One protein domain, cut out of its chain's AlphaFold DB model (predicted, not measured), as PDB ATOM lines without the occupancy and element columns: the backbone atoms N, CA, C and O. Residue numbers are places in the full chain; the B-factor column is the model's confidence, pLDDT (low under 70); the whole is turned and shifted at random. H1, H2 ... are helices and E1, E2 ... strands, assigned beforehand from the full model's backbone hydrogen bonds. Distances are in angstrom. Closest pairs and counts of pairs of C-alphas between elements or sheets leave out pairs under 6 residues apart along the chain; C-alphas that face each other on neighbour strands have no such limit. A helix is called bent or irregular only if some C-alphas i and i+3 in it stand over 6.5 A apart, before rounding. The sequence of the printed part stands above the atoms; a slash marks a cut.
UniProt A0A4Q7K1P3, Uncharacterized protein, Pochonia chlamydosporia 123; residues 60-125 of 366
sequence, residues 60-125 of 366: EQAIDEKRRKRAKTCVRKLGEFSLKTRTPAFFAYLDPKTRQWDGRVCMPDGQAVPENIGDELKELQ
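What this domain is: This is residues 60 to 125 of the 366 residues of an uncharacterized protein of Pochonia chlamydosporia 123 (UniProt A0A4Q7K1P3). A long helix, H1, makes the long axis, and the chain then folds back through residues 86 to 88 into a two-strand hairpin, E1 and E2, that runs beside it, helix and hairpin parting like a narrow V. Residues 71 to 83 of H1 lie near the hairpin's strands, while the short helix H2 lies crosswise, set off on the other side of the hairpin from H1. The printed part has 66 residues, with two named helices and two named strands in the order H1, E1, E2, H2, and the class is mixed, helices and strands. The sheet's order is E1, E2, antiparallel. The whole is loose, with a radius of gyration of the C-alphas of 13.7 A, and elongated, spanning 40 by 25 by 17 A.

Where its parts are: H1 runs from Glu 60 to Thr 85, 36.7 A from first to last C-alpha, and C-alpha 60 stands at (31.409, 13.330, 19.168). E1 covers residues 89 to 94 and measures 17.2 A; C-alpha 89 is at (12.792, 0.856, -1.269). E2 covers residues 101 to 106 and measures 16.2 A. H2 runs from Ile 117 to Gln 125, 12.4 A, and C-alpha 125 is at (15.908, -13.141, 2.738).

How they stand to each other: E1 and E2 form a hairpin, antiparallel with 170 degrees between their N-to-C directions. C-alphas 92 and 103 face each other at 4.0 A. N 93 and O 102, 2.8 A apart, and N 104 and O 91, also 2.8 A apart, are within hydrogen-bond range. H1 and E1 have 8 pairs of C-alphas within 8 A, the closest being those of Ser 82 and Ala 89 at 5.8 A. H1 and E2 have 5 such pairs, the closest being the C-alphas of Gly 79 and Cys 106, at 5.8 A. H2 is apart from H1, and it is apart from E1. In H1 and H2 every O i to N i+4 pair is within hydrogen-bond range. Neither helix is bent or irregular.

The domain as a whole: The two C-alphas farthest apart are those of Glu 60 and Gly 110, at 41.0 A, and the first and last printed C-alphas are 34.8 A apart. The printed part runs from 60 to 125 with no cut. The link from H1 to E1, 3 residues, is tight; the link from E1 to E2, 6 residues, and the link from E2 to H2, 10 residues, are short. The mean pLDDT of the printed part is 84.3, with a mean of 90 in H1 and 78 in H2, and no printed residue is under 70.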
ATOM      1  N   GLU A  60      32.629  14.132  19.108       86.88
ATOM      2  CA  GLU A  60      31.409  13.330  19.168       86.88
ATOM      3  C   GLU A  60      30.189  14.063  18.602       86.88
ATOM      4  O   GLU A  60      29.453  13.498  17.792       86.88
ATOM      5  N   GLN A  61      30.000  15.338  18.962       87.56
ATOM      6  CA  GLN A  61      28.917  16.161  18.422       87.56
ATOM      7  C   GLN A  61      29.055  16.341  16.906       87.56
ATOM      8  O   GLN A  61      28.062  16.288  16.177       87.56
ATOM      9  N   ALA A  62      30.283  16.516  16.408       89.50
ATOM     10  CA  ALA A  62      30.539  16.632  14.975       89.50
ATOM     11  C   ALA A  62      30.216  15.328  14.220       89.50
ATOM     12  O   ALA A  62      29.663  15.369  13.113       89.50
ATOM     13  N   ILE A  63      30.524  14.166  14.807       88.06
ATOM     14  CA  ILE A  63      30.191  12.851  14.242       88.06
ATOM     15  C   ILE A  63      28.673  12.649  14.200       88.06
ATOM     16  O   ILE A  63      28.145  12.255  13.154       88.06
ATOM     17  N   ASP A  64      27.964  12.958  15.283       86.62
ATOM     18  CA  ASP A  64      26.507  12.801  15.360       86.62
ATOM     19  C   ASP A  64      25.779  13.729  14.387       86.62
ATOM     20  O   ASP A  64      24.880  13.308  13.656       86.62
ATOM     21  N   GLU A  65      26.214  14.985  14.284       89.50
ATOM     22  CA  GLU A  65      25.654  15.934  13.325       89.50
ATOM     23  C   GLU A  65      25.875  15.464  11.882       89.50
ATOM     24  O   GLU A  65      24.964  15.513  11.046       89.50
ATOM     25  N   LYS A  66      27.077  14.960  11.577       91.25
ATOM     26  CA  LYS A  66      27.395  14.391  10.264       91.25
ATOM     27  C   LYS A  66      26.518  13.181   9.957       91.25
ATOM     28  O   LYS A  66      26.060  13.053   8.819       91.25
ATOM     29  N   ARG A  67      26.255  12.315  10.941       87.00
ATOM     30  CA  ARG A  67      25.337  11.175  10.800       87.00
ATOM     31  C   ARG A  67      23.919  11.645  10.521       87.00
ATOM     32  O   ARG A  67      23.375  11.262   9.491       87.00
ATOM     33  N   ARG A  68      23.373  12.551  11.334       86.88
ATOM     34  CA  ARG A  68      22.023  13.110  11.149       86.88
ATOM     35  C   ARG A  68      21.848  13.732   9.760       86.88
ATOM     36  O   ARG A  68      20.868  13.463   9.066       86.88
ATOM     37  N   LYS A  69      22.830  14.520   9.306       91.50
ATOM     38  CA  LYS A  69      22.836  15.130   7.962       91.50
ATOM     39  C   LYS A  69      22.873  14.081   6.846       91.50
ATOM     40  O   LYS A  69      22.154  14.208   5.849       91.50
ATOM     41  N   ARG A  70      23.689  13.034   6.997       90.81
ATOM     42  CA  ARG A  70      23.786  11.941   6.017       90.81
ATOM     43  C   ARG A  70      22.529  11.079   5.990       90.81
ATOM     44  O   ARG A  70      22.027  10.846   4.900       90.81
ATOM     45  N   ALA A  71      21.985  10.696   7.141       88.31
ATOM     46  CA  ALA A  71      20.742   9.934   7.247       88.31
ATOM     47  C   ALA A  71      19.587  10.667   6.552       88.31
ATOM     48  O   ALA A  71      18.945  10.103   5.668       88.31
ATOM     49  N   LYS A  72      19.419  11.972   6.819       89.44
ATOM     50  CA  LYS A  72      18.430  12.814   6.122       89.44
ATOM     51  C   LYS A  72      18.627  12.810   4.603       89.44
ATOM     52  O   LYS A  72      17.661  12.766   3.842       89.44
ATOM     53  N   THR A  73      19.879  12.838   4.149       93.56
ATOM     54  CA  THR A  73      20.203  12.782   2.717       93.56
ATOM     55  C   THR A  73      19.878  11.414   2.114       93.56
ATOM     56  O   THR A  73      19.309  11.369   1.025       93.56
ATOM     57  N   CYS A  74      20.188  10.319   2.812       91.62
ATOM     58  CA  CYS A  74      19.851   8.959   2.390       91.62
ATOM     59  C   CYS A  74      18.339   8.779   2.258       91.62
ATOM     60  O   CYS A  74      17.882   8.322   1.218       91.62
ATOM     61  N   VAL A  75      17.564   9.227   3.248       89.81
ATOM     62  CA  VAL A  75      16.095   9.176   3.217       89.81
ATOM     63  C   VAL A  75      15.534   9.965   2.033       89.81
ATOM     64  O   VAL A  75      14.669   9.474   1.312       89.81
ATOM     65  N   ARG A  76      16.056  11.171   1.773       92.44
ATOM     66  CA  ARG A  76      15.651  11.964   0.602       92.44
ATOM     67  C   ARG A  76      15.944  11.230  -0.709       92.44
ATOM     68  O   ARG A  76      15.097  11.189  -1.595       92.44
ATOM     69  N   LYS A  77      17.136  10.639  -0.830       94.44
ATOM     70  CA  LYS A  77      17.539   9.878  -2.019       94.44
ATOM     71  C   LYS A  77      16.758   8.581  -2.190       94.44
ATOM     72  O   LYS A  77      16.522   8.197  -3.328       94.44
ATOM     73  N   LEU A  78      16.332   7.953  -1.100       92.12
ATOM     74  CA  LEU A  78      15.458   6.787  -1.127       92.12
ATOM     75  C   LEU A  78      14.099   7.131  -1.741       92.12
ATOM     76  O   LEU A  78      13.650   6.424  -2.634       92.12
ATOM     77  N   GLY A  79      13.496   8.249  -1.324       88.38
ATOM     78  CA  GLY A  79      12.253   8.745  -1.919       88.38
ATOM     79  C   GLY A  79      12.422   9.084  -3.402       88.38
ATOM     80  O   GLY A  79      11.663   8.600  -4.234       88.38
ATOM     81  N   GLU A  80      13.474   9.835  -3.759       92.19
ATOM     82  CA  GLU A  80      13.793  10.131  -5.167       92.19
ATOM     83  C   GLU A  80      14.005   8.858  -6.003       92.19
ATOM     84  O   GLU A  80      13.656   8.833  -7.181       92.19
ATOM     85  N   PHE A  81      14.617   7.824  -5.422       91.69
ATOM     86  CA  PHE A  81      14.838   6.542  -6.081       91.69
ATOM     87  C   PHE A  81      13.515   5.808  -6.293       91.69
ATOM     88  O   PHE A  81      13.194   5.504  -7.436       91.69
ATOM     89  N   SER A  82      12.737   5.613  -5.225       90.88
ATOM     90  CA  SER A  82      11.449   4.909  -5.257       90.88
ATOM     91  C   SER A  82      10.492   5.519  -6.284       90.88
ATOM     92  O   SER A  82       9.960   4.803  -7.131       90.88
ATOM     93  N   LEU A  83      10.385   6.852  -6.322       88.19
ATOM     94  CA  LEU A  83       9.562   7.566  -7.304       88.19
ATOM     95  C   LEU A  83      10.045   7.369  -8.750       88.19
ATOM     96  O   LEU A  83       9.236   7.207  -9.661       88.19
ATOM     97  N   LYS A  84      11.364   7.374  -8.984       91.31
ATOM     98  CA  LYS A  84      11.934   7.247 -10.336       91.31
ATOM     99  C   LYS A  84      11.858   5.832 -10.889       91.31
ATOM    100  O   LYS A  84      11.615   5.663 -12.078       91.31
ATOM    101  N   THR A  85      12.131   4.830 -10.061       89.62
ATOM    102  CA  THR A  85      12.162   3.428 -10.492       89.62
ATOM    103  C   THR A  85      10.825   2.730 -10.306       89.62
ATOM    104  O   THR A  85      10.669   1.621 -10.809       89.62
ATOM    105  N   ARG A  86       9.869   3.359  -9.605       86.81
ATOM    106  CA  ARG A  86       8.606   2.748  -9.170       86.81
ATOM    107  C   ARG A  86       8.830   1.429  -8.425       86.81
ATOM    108  O   ARG A  86       8.058   0.488  -8.562       86.81
ATOM    109  N   THR A  87       9.923   1.346  -7.666       85.38
ATOM    110  CA  THR A  87      10.266   0.155  -6.882       85.38
ATOM    111  C   THR A  87      10.213   0.472  -5.397       85.38
ATOM    112  O   THR A  87      10.814   1.478  -5.001       85.38
ATOM    113  N   PRO A  88       9.617  -0.401  -4.568       83.69
ATOM    114  CA  PRO A  88       9.662  -0.244  -3.123       83.69
ATOM    115  C   PRO A  88      11.115  -0.253  -2.648       83.69
ATOM    116  O   PRO A  88      11.953  -1.024  -3.133       83.69
ATOM    117  N   ALA A  89      11.435   0.662  -1.739       86.19
ATOM    118  CA  ALA A  89      12.792   0.856  -1.269       86.19
ATOM    119  C   ALA A  89      12.827   1.047   0.248       86.19
ATOM    120  O   ALA A  89      12.063   1.826   0.820       86.19
ATOM    121  N   PHE A  90      13.775   0.361   0.884       86.31
ATOM    122  CA  PHE A  90      13.939   0.319   2.333       86.31
ATOM    123  C   PHE A  90      15.321   0.851   2.685       86.31
ATOM    124  O   PHE A  90      16.331   0.434   2.109       86.31
ATOM    125  N   PHE A  91      15.375   1.772   3.639       88.62
ATOM    126  CA  PHE A  91      16.621   2.214   4.244       88.62
ATOM    127  C   PHE A  91      16.518   2.021   5.746       88.62
ATOM    128  O   PHE A  91      15.639   2.600   6.374       88.62
ATOM    129  N   ALA A  92      17.435   1.243   6.308       87.62
ATOM    130  CA  ALA A  92      17.565   1.048   7.742       87.62
ATOM    131  C   ALA A  92      19.039   1.167   8.135       87.62
ATOM    132  O   ALA A  92      19.931   0.736   7.396       87.62
ATOM    133  N   TYR A  93      19.296   1.760   9.292       86.94
ATOM    134  CA  TYR A  93      20.612   1.860   9.893       86.94
ATOM    135  C   TYR A  93      20.500   1.685  11.408       86.94
ATOM    136  O   TYR A  93      19.520   2.085  12.028       86.94
ATOM    137  N   LEU A  94      21.513   1.060  12.001       86.62
ATOM    138  CA  LEU A  94      21.617   0.917  13.447       86.62
ATOM    139  C   LEU A  94      22.357   2.135  13.997       86.62
ATOM    140  O   LEU A  94      23.506   2.382  13.613       86.62
ATOM    141  N   ASP A  95      21.719   2.896  14.880       84.62
ATOM    142  CA  ASP A  95      22.404   3.968  15.589       84.62
ATOM    143  C   ASP A  95      23.358   3.358  16.631       84.62
ATOM    144  O   ASP A  95      22.921   2.628  17.521       84.62
ATOM    145  N   PRO A  96      24.673   3.622  16.558       80.31
ATOM    146  CA  PRO A  96      25.632   3.046  17.494       80.31
ATOM    147  C   PRO A  96      25.487   3.568  18.930       80.31
ATOM    148  O   PRO A  96      25.992   2.908  19.836       80.31
ATOM    149  N   LYS A  97      24.842   4.726  19.152       83.12
ATOM    150  CA  LYS A  97      24.651   5.279  20.504       83.12
ATOM    151  C   LYS A  97      23.441   4.663  21.194       83.12
ATOM    152  O   LYS A  97      23.575   4.077  22.261       83.12
ATOM    153  N   THR A  98      22.275   4.765  20.565       83.56
ATOM    154  CA  THR A  98      21.024   4.235  21.126       83.56
ATOM    155  C   THR A  98      20.885   2.723  20.941       83.56
ATOM    156  O   THR A  98      20.065   2.103  21.612       83.56
ATOM    157  N   ARG A  99      21.675   2.116  20.038       84.50
ATOM    158  CA  ARG A  99      21.509   0.731  19.558       84.50
ATOM    159  C   ARG A  99      20.104   0.457  19.017       84.50
ATOM    160  O   ARG A  99      19.672  -0.692  18.963       84.50
ATOM    161  N   GLN A 100      19.403   1.508  18.598       85.19
ATOM    162  CA  GLN A 100      18.087   1.415  17.990       85.19
ATOM    163  C   GLN A 100      18.218   1.420  16.470       85.19
ATOM    164  O   GLN A 100      19.092   2.075  15.893       85.19
ATOM    165  N   TRP A 101      17.351   0.652  15.819       83.12
ATOM    166  CA  TRP A 101      17.197   0.708  14.375       83.12
ATOM    167  C   TRP A 101      16.383   1.944  14.012       83.12
ATOM    168  O   TRP A 101      15.258   2.097  14.481       83.12
ATOM    169  N   ASP A 102      16.947   2.789  13.160       81.19
ATOM    170  CA  ASP A 102      16.249   3.906  12.534       81.19
ATOM    171  C   ASP A 102      16.226   3.691  11.017       81.19
ATOM    172  O   ASP A 102      17.121   3.080  10.425       81.19
ATOM    173  N   GLY A 103      15.171   4.146  10.359       81.38
ATOM    174  CA  GLY A 103      14.952   3.849   8.960       81.38
ATOM    175  C   GLY A 103      13.661   4.418   8.408       81.38
ATOM    176  O   GLY A 103      12.795   4.907   9.126       81.38
ATOM    177  N   ARG A 104      13.537   4.352   7.085       84.19
ATOM    178  CA  ARG A 104      12.314   4.719   6.384       84.19
ATOM    179  C   ARG A 104      12.032   3.726   5.272       84.19
ATOM    180  O   ARG A 104      12.942   3.304   4.553       84.19
ATOM    181  N   VAL A 105      10.754   3.412   5.124       82.44
ATOM    182  CA  VAL A 105      10.208   2.691   3.979       82.44
ATOM    183  C   VAL A 105       9.618   3.712   3.014       82.44
ATOM    184  O   VAL A 105       8.888   4.615   3.428       82.44
ATOM    185  N   CYS A 106       9.978   3.613   1.738       82.50
ATOM    186  CA  CYS A 106       9.420   4.446   0.680       82.50
ATOM    187  C   CYS A 106       8.766   3.557  -0.375       82.50
ATOM    188  O   CYS A 106       9.459   2.913  -1.172       82.50
ATOM    189  N   MET A 107       7.437   3.576  -0.392       81.56
ATOM    190  CA  MET A 107       6.618   2.953  -1.428       81.56
ATOM    191  C   MET A 107       6.382   3.945  -2.575       81.56
ATOM    192  O   MET A 107       6.387   5.157  -2.332       81.56
ATOM    193  N   PRO A 108       6.216   3.464  -3.817       80.88
ATOM    194  CA  PRO A 108       5.774   4.304  -4.922       80.88
ATOM    195  C   PRO A 108       4.331   4.790  -4.699       80.88
ATOM    196  O   PRO A 108       3.548   4.143  -4.001       80.88
ATOM    197  N   ASP A 109       3.981   5.926  -5.306       76.88
ATOM    198  CA  ASP A 109       2.660   6.545  -5.154       76.88
ATOM    199  C   ASP A 109       1.534   5.559  -5.518       76.88
ATOM    200  O   ASP A 109       1.566   4.919  -6.571       76.88
ATOM    201  N   GLY A 110       0.540   5.434  -4.633       71.19
ATOM    202  CA  GLY A 110      -0.613   4.542  -4.805       71.19
ATOM    203  C   GLY A 110      -0.453   3.134  -4.220       71.19
ATOM    204  O   GLY A 110      -1.434   2.399  -4.177       71.19
ATOM    205  N   GLN A 111       0.731   2.757  -3.724       74.88
ATOM    206  CA  GLN A 111       0.892   1.539  -2.925       74.88
ATOM    207  C   GLN A 111       0.814   1.859  -1.433       74.88
ATOM    208  O   GLN A 111       1.557   2.701  -0.923       74.88
ATOM    209  N   ALA A 112      -0.079   1.160  -0.729       72.12
ATOM    210  CA  ALA A 112      -0.101   1.182   0.725       72.12
ATOM    211  C   ALA A 112       1.220   0.626   1.272       72.12
ATOM    212  O   ALA A 112       1.839  -0.262   0.678       72.12
ATOM    213  N   VAL A 113       1.655   1.158   2.414       73.50
ATOM    214  CA  VAL A 113       2.732   0.528   3.177       73.50
ATOM    215  C   VAL A 113       2.211  -0.845   3.607       73.50
ATOM    216  O   VAL A 113       1.137  -0.893   4.207       73.50
ATOM    217  N   PRO A 114       2.907  -1.946   3.283       71.25
ATOM    218  CA  PRO A 114       2.444  -3.273   3.655       71.25
ATOM    219  C   PRO A 114       2.310  -3.357   5.174       71.25
ATOM    220  O   PRO A 114       3.222  -2.959   5.901       71.25
ATOM    221  N   GLU A 115       1.179  -3.891   5.641       71.69
ATOM    222  CA  GLU A 115       0.892  -4.069   7.072       71.69
ATOM    223  C   GLU A 115       1.997  -4.884   7.760       71.69
ATOM    224  O   GLU A 115       2.386  -4.595   8.889       71.69
ATOM    225  N   ASN A 116       2.595  -5.825   7.019       74.81
ATOM    226  CA  ASN A 116       3.701  -6.655   7.468       74.81
ATOM    227  C   ASN A 116       4.967  -6.424   6.633       74.81
ATOM    228  O   ASN A 116       5.324  -7.223   5.768       74.81
ATOM    229  N   ILE A 117       5.737  -5.386   6.979       72.62
ATOM    230  CA  ILE A 117       7.116  -5.180   6.475       72.62
ATOM    231  C   ILE A 117       7.976  -6.449   6.663       72.62
ATOM    232  O   ILE A 117       8.900  -6.725   5.894       72.62
ATOM    233  N   GLY A 118       7.665  -7.253   7.687       76.75
ATOM    234  CA  GLY A 118       8.333  -8.522   7.952       76.75
ATOM    235  C   GLY A 118       8.253  -9.518   6.793       76.75
ATOM    236  O   GLY A 118       9.211 -10.260   6.584       76.75
ATOM    237  N   ASP A 119       7.171  -9.530   6.015       78.62
ATOM    238  CA  ASP A 119       6.992 -10.509   4.941       78.62
ATOM    239  C   ASP A 119       7.798 -10.149   3.689       78.62
ATOM    240  O   ASP A 119       8.439 -11.028   3.109       78.62
ATOM    241  N   GLU A 120       7.913  -8.860   3.356       74.94
ATOM    242  CA  GLU A 120       8.852  -8.392   2.327       74.94
ATOM    243  C   GLU A 120      10.306  -8.665   2.726       74.94
ATOM    244  O   GLU A 120      11.134  -9.047   1.895       74.94
ATOM    245  N   LEU A 121      10.631  -8.520   4.014       76.81
ATOM    246  CA  LEU A 121      11.967  -8.826   4.517       76.81
ATOM    247  C   LEU A 121      12.270 -10.329   4.429       76.81
ATOM    248  O   LEU A 121      13.364 -10.709   4.009       76.81
ATOM    249  N   LYS A 122      11.295 -11.187   4.762       82.81
ATOM    250  CA  LYS A 122      11.393 -12.643   4.569       82.81
ATOM    251  C   LYS A 122      11.552 -12.990   3.092       82.81
ATOM    252  O   LYS A 122      12.343 -13.868   2.761       82.81
ATOM    253  N   GLU A 123      10.841 -12.314   2.192       80.44
ATOM    254  CA  GLU A 123      10.977 -12.532   0.750       80.44
ATOM    255  C   GLU A 123      12.371 -12.126   0.248       80.44
ATOM    256  O   GLU A 123      13.019 -12.880  -0.482       80.44
ATOM    257  N   LEU A 124      12.892 -10.984   0.702       76.88
ATOM    258  CA  LEU A 124      14.266 -10.559   0.424       76.88
ATOM    259  C   LEU A 124      15.296 -11.551   0.974       76.88
ATOM    260  O   LEU A 124      16.293 -11.828   0.308       76.88
ATOM    261  N   GLN A 125      15.050 -12.116   2.155       83.25
ATOM    262  CA  GLN A 125      15.908 -13.141   2.738       83.25
ATOM    263  C   GLN A 125      15.876 -14.438   1.915       83.25
ATOM    264  O   GLN A 125      16.933 -15.013   1.657       83.25
TER     265      GLN A 125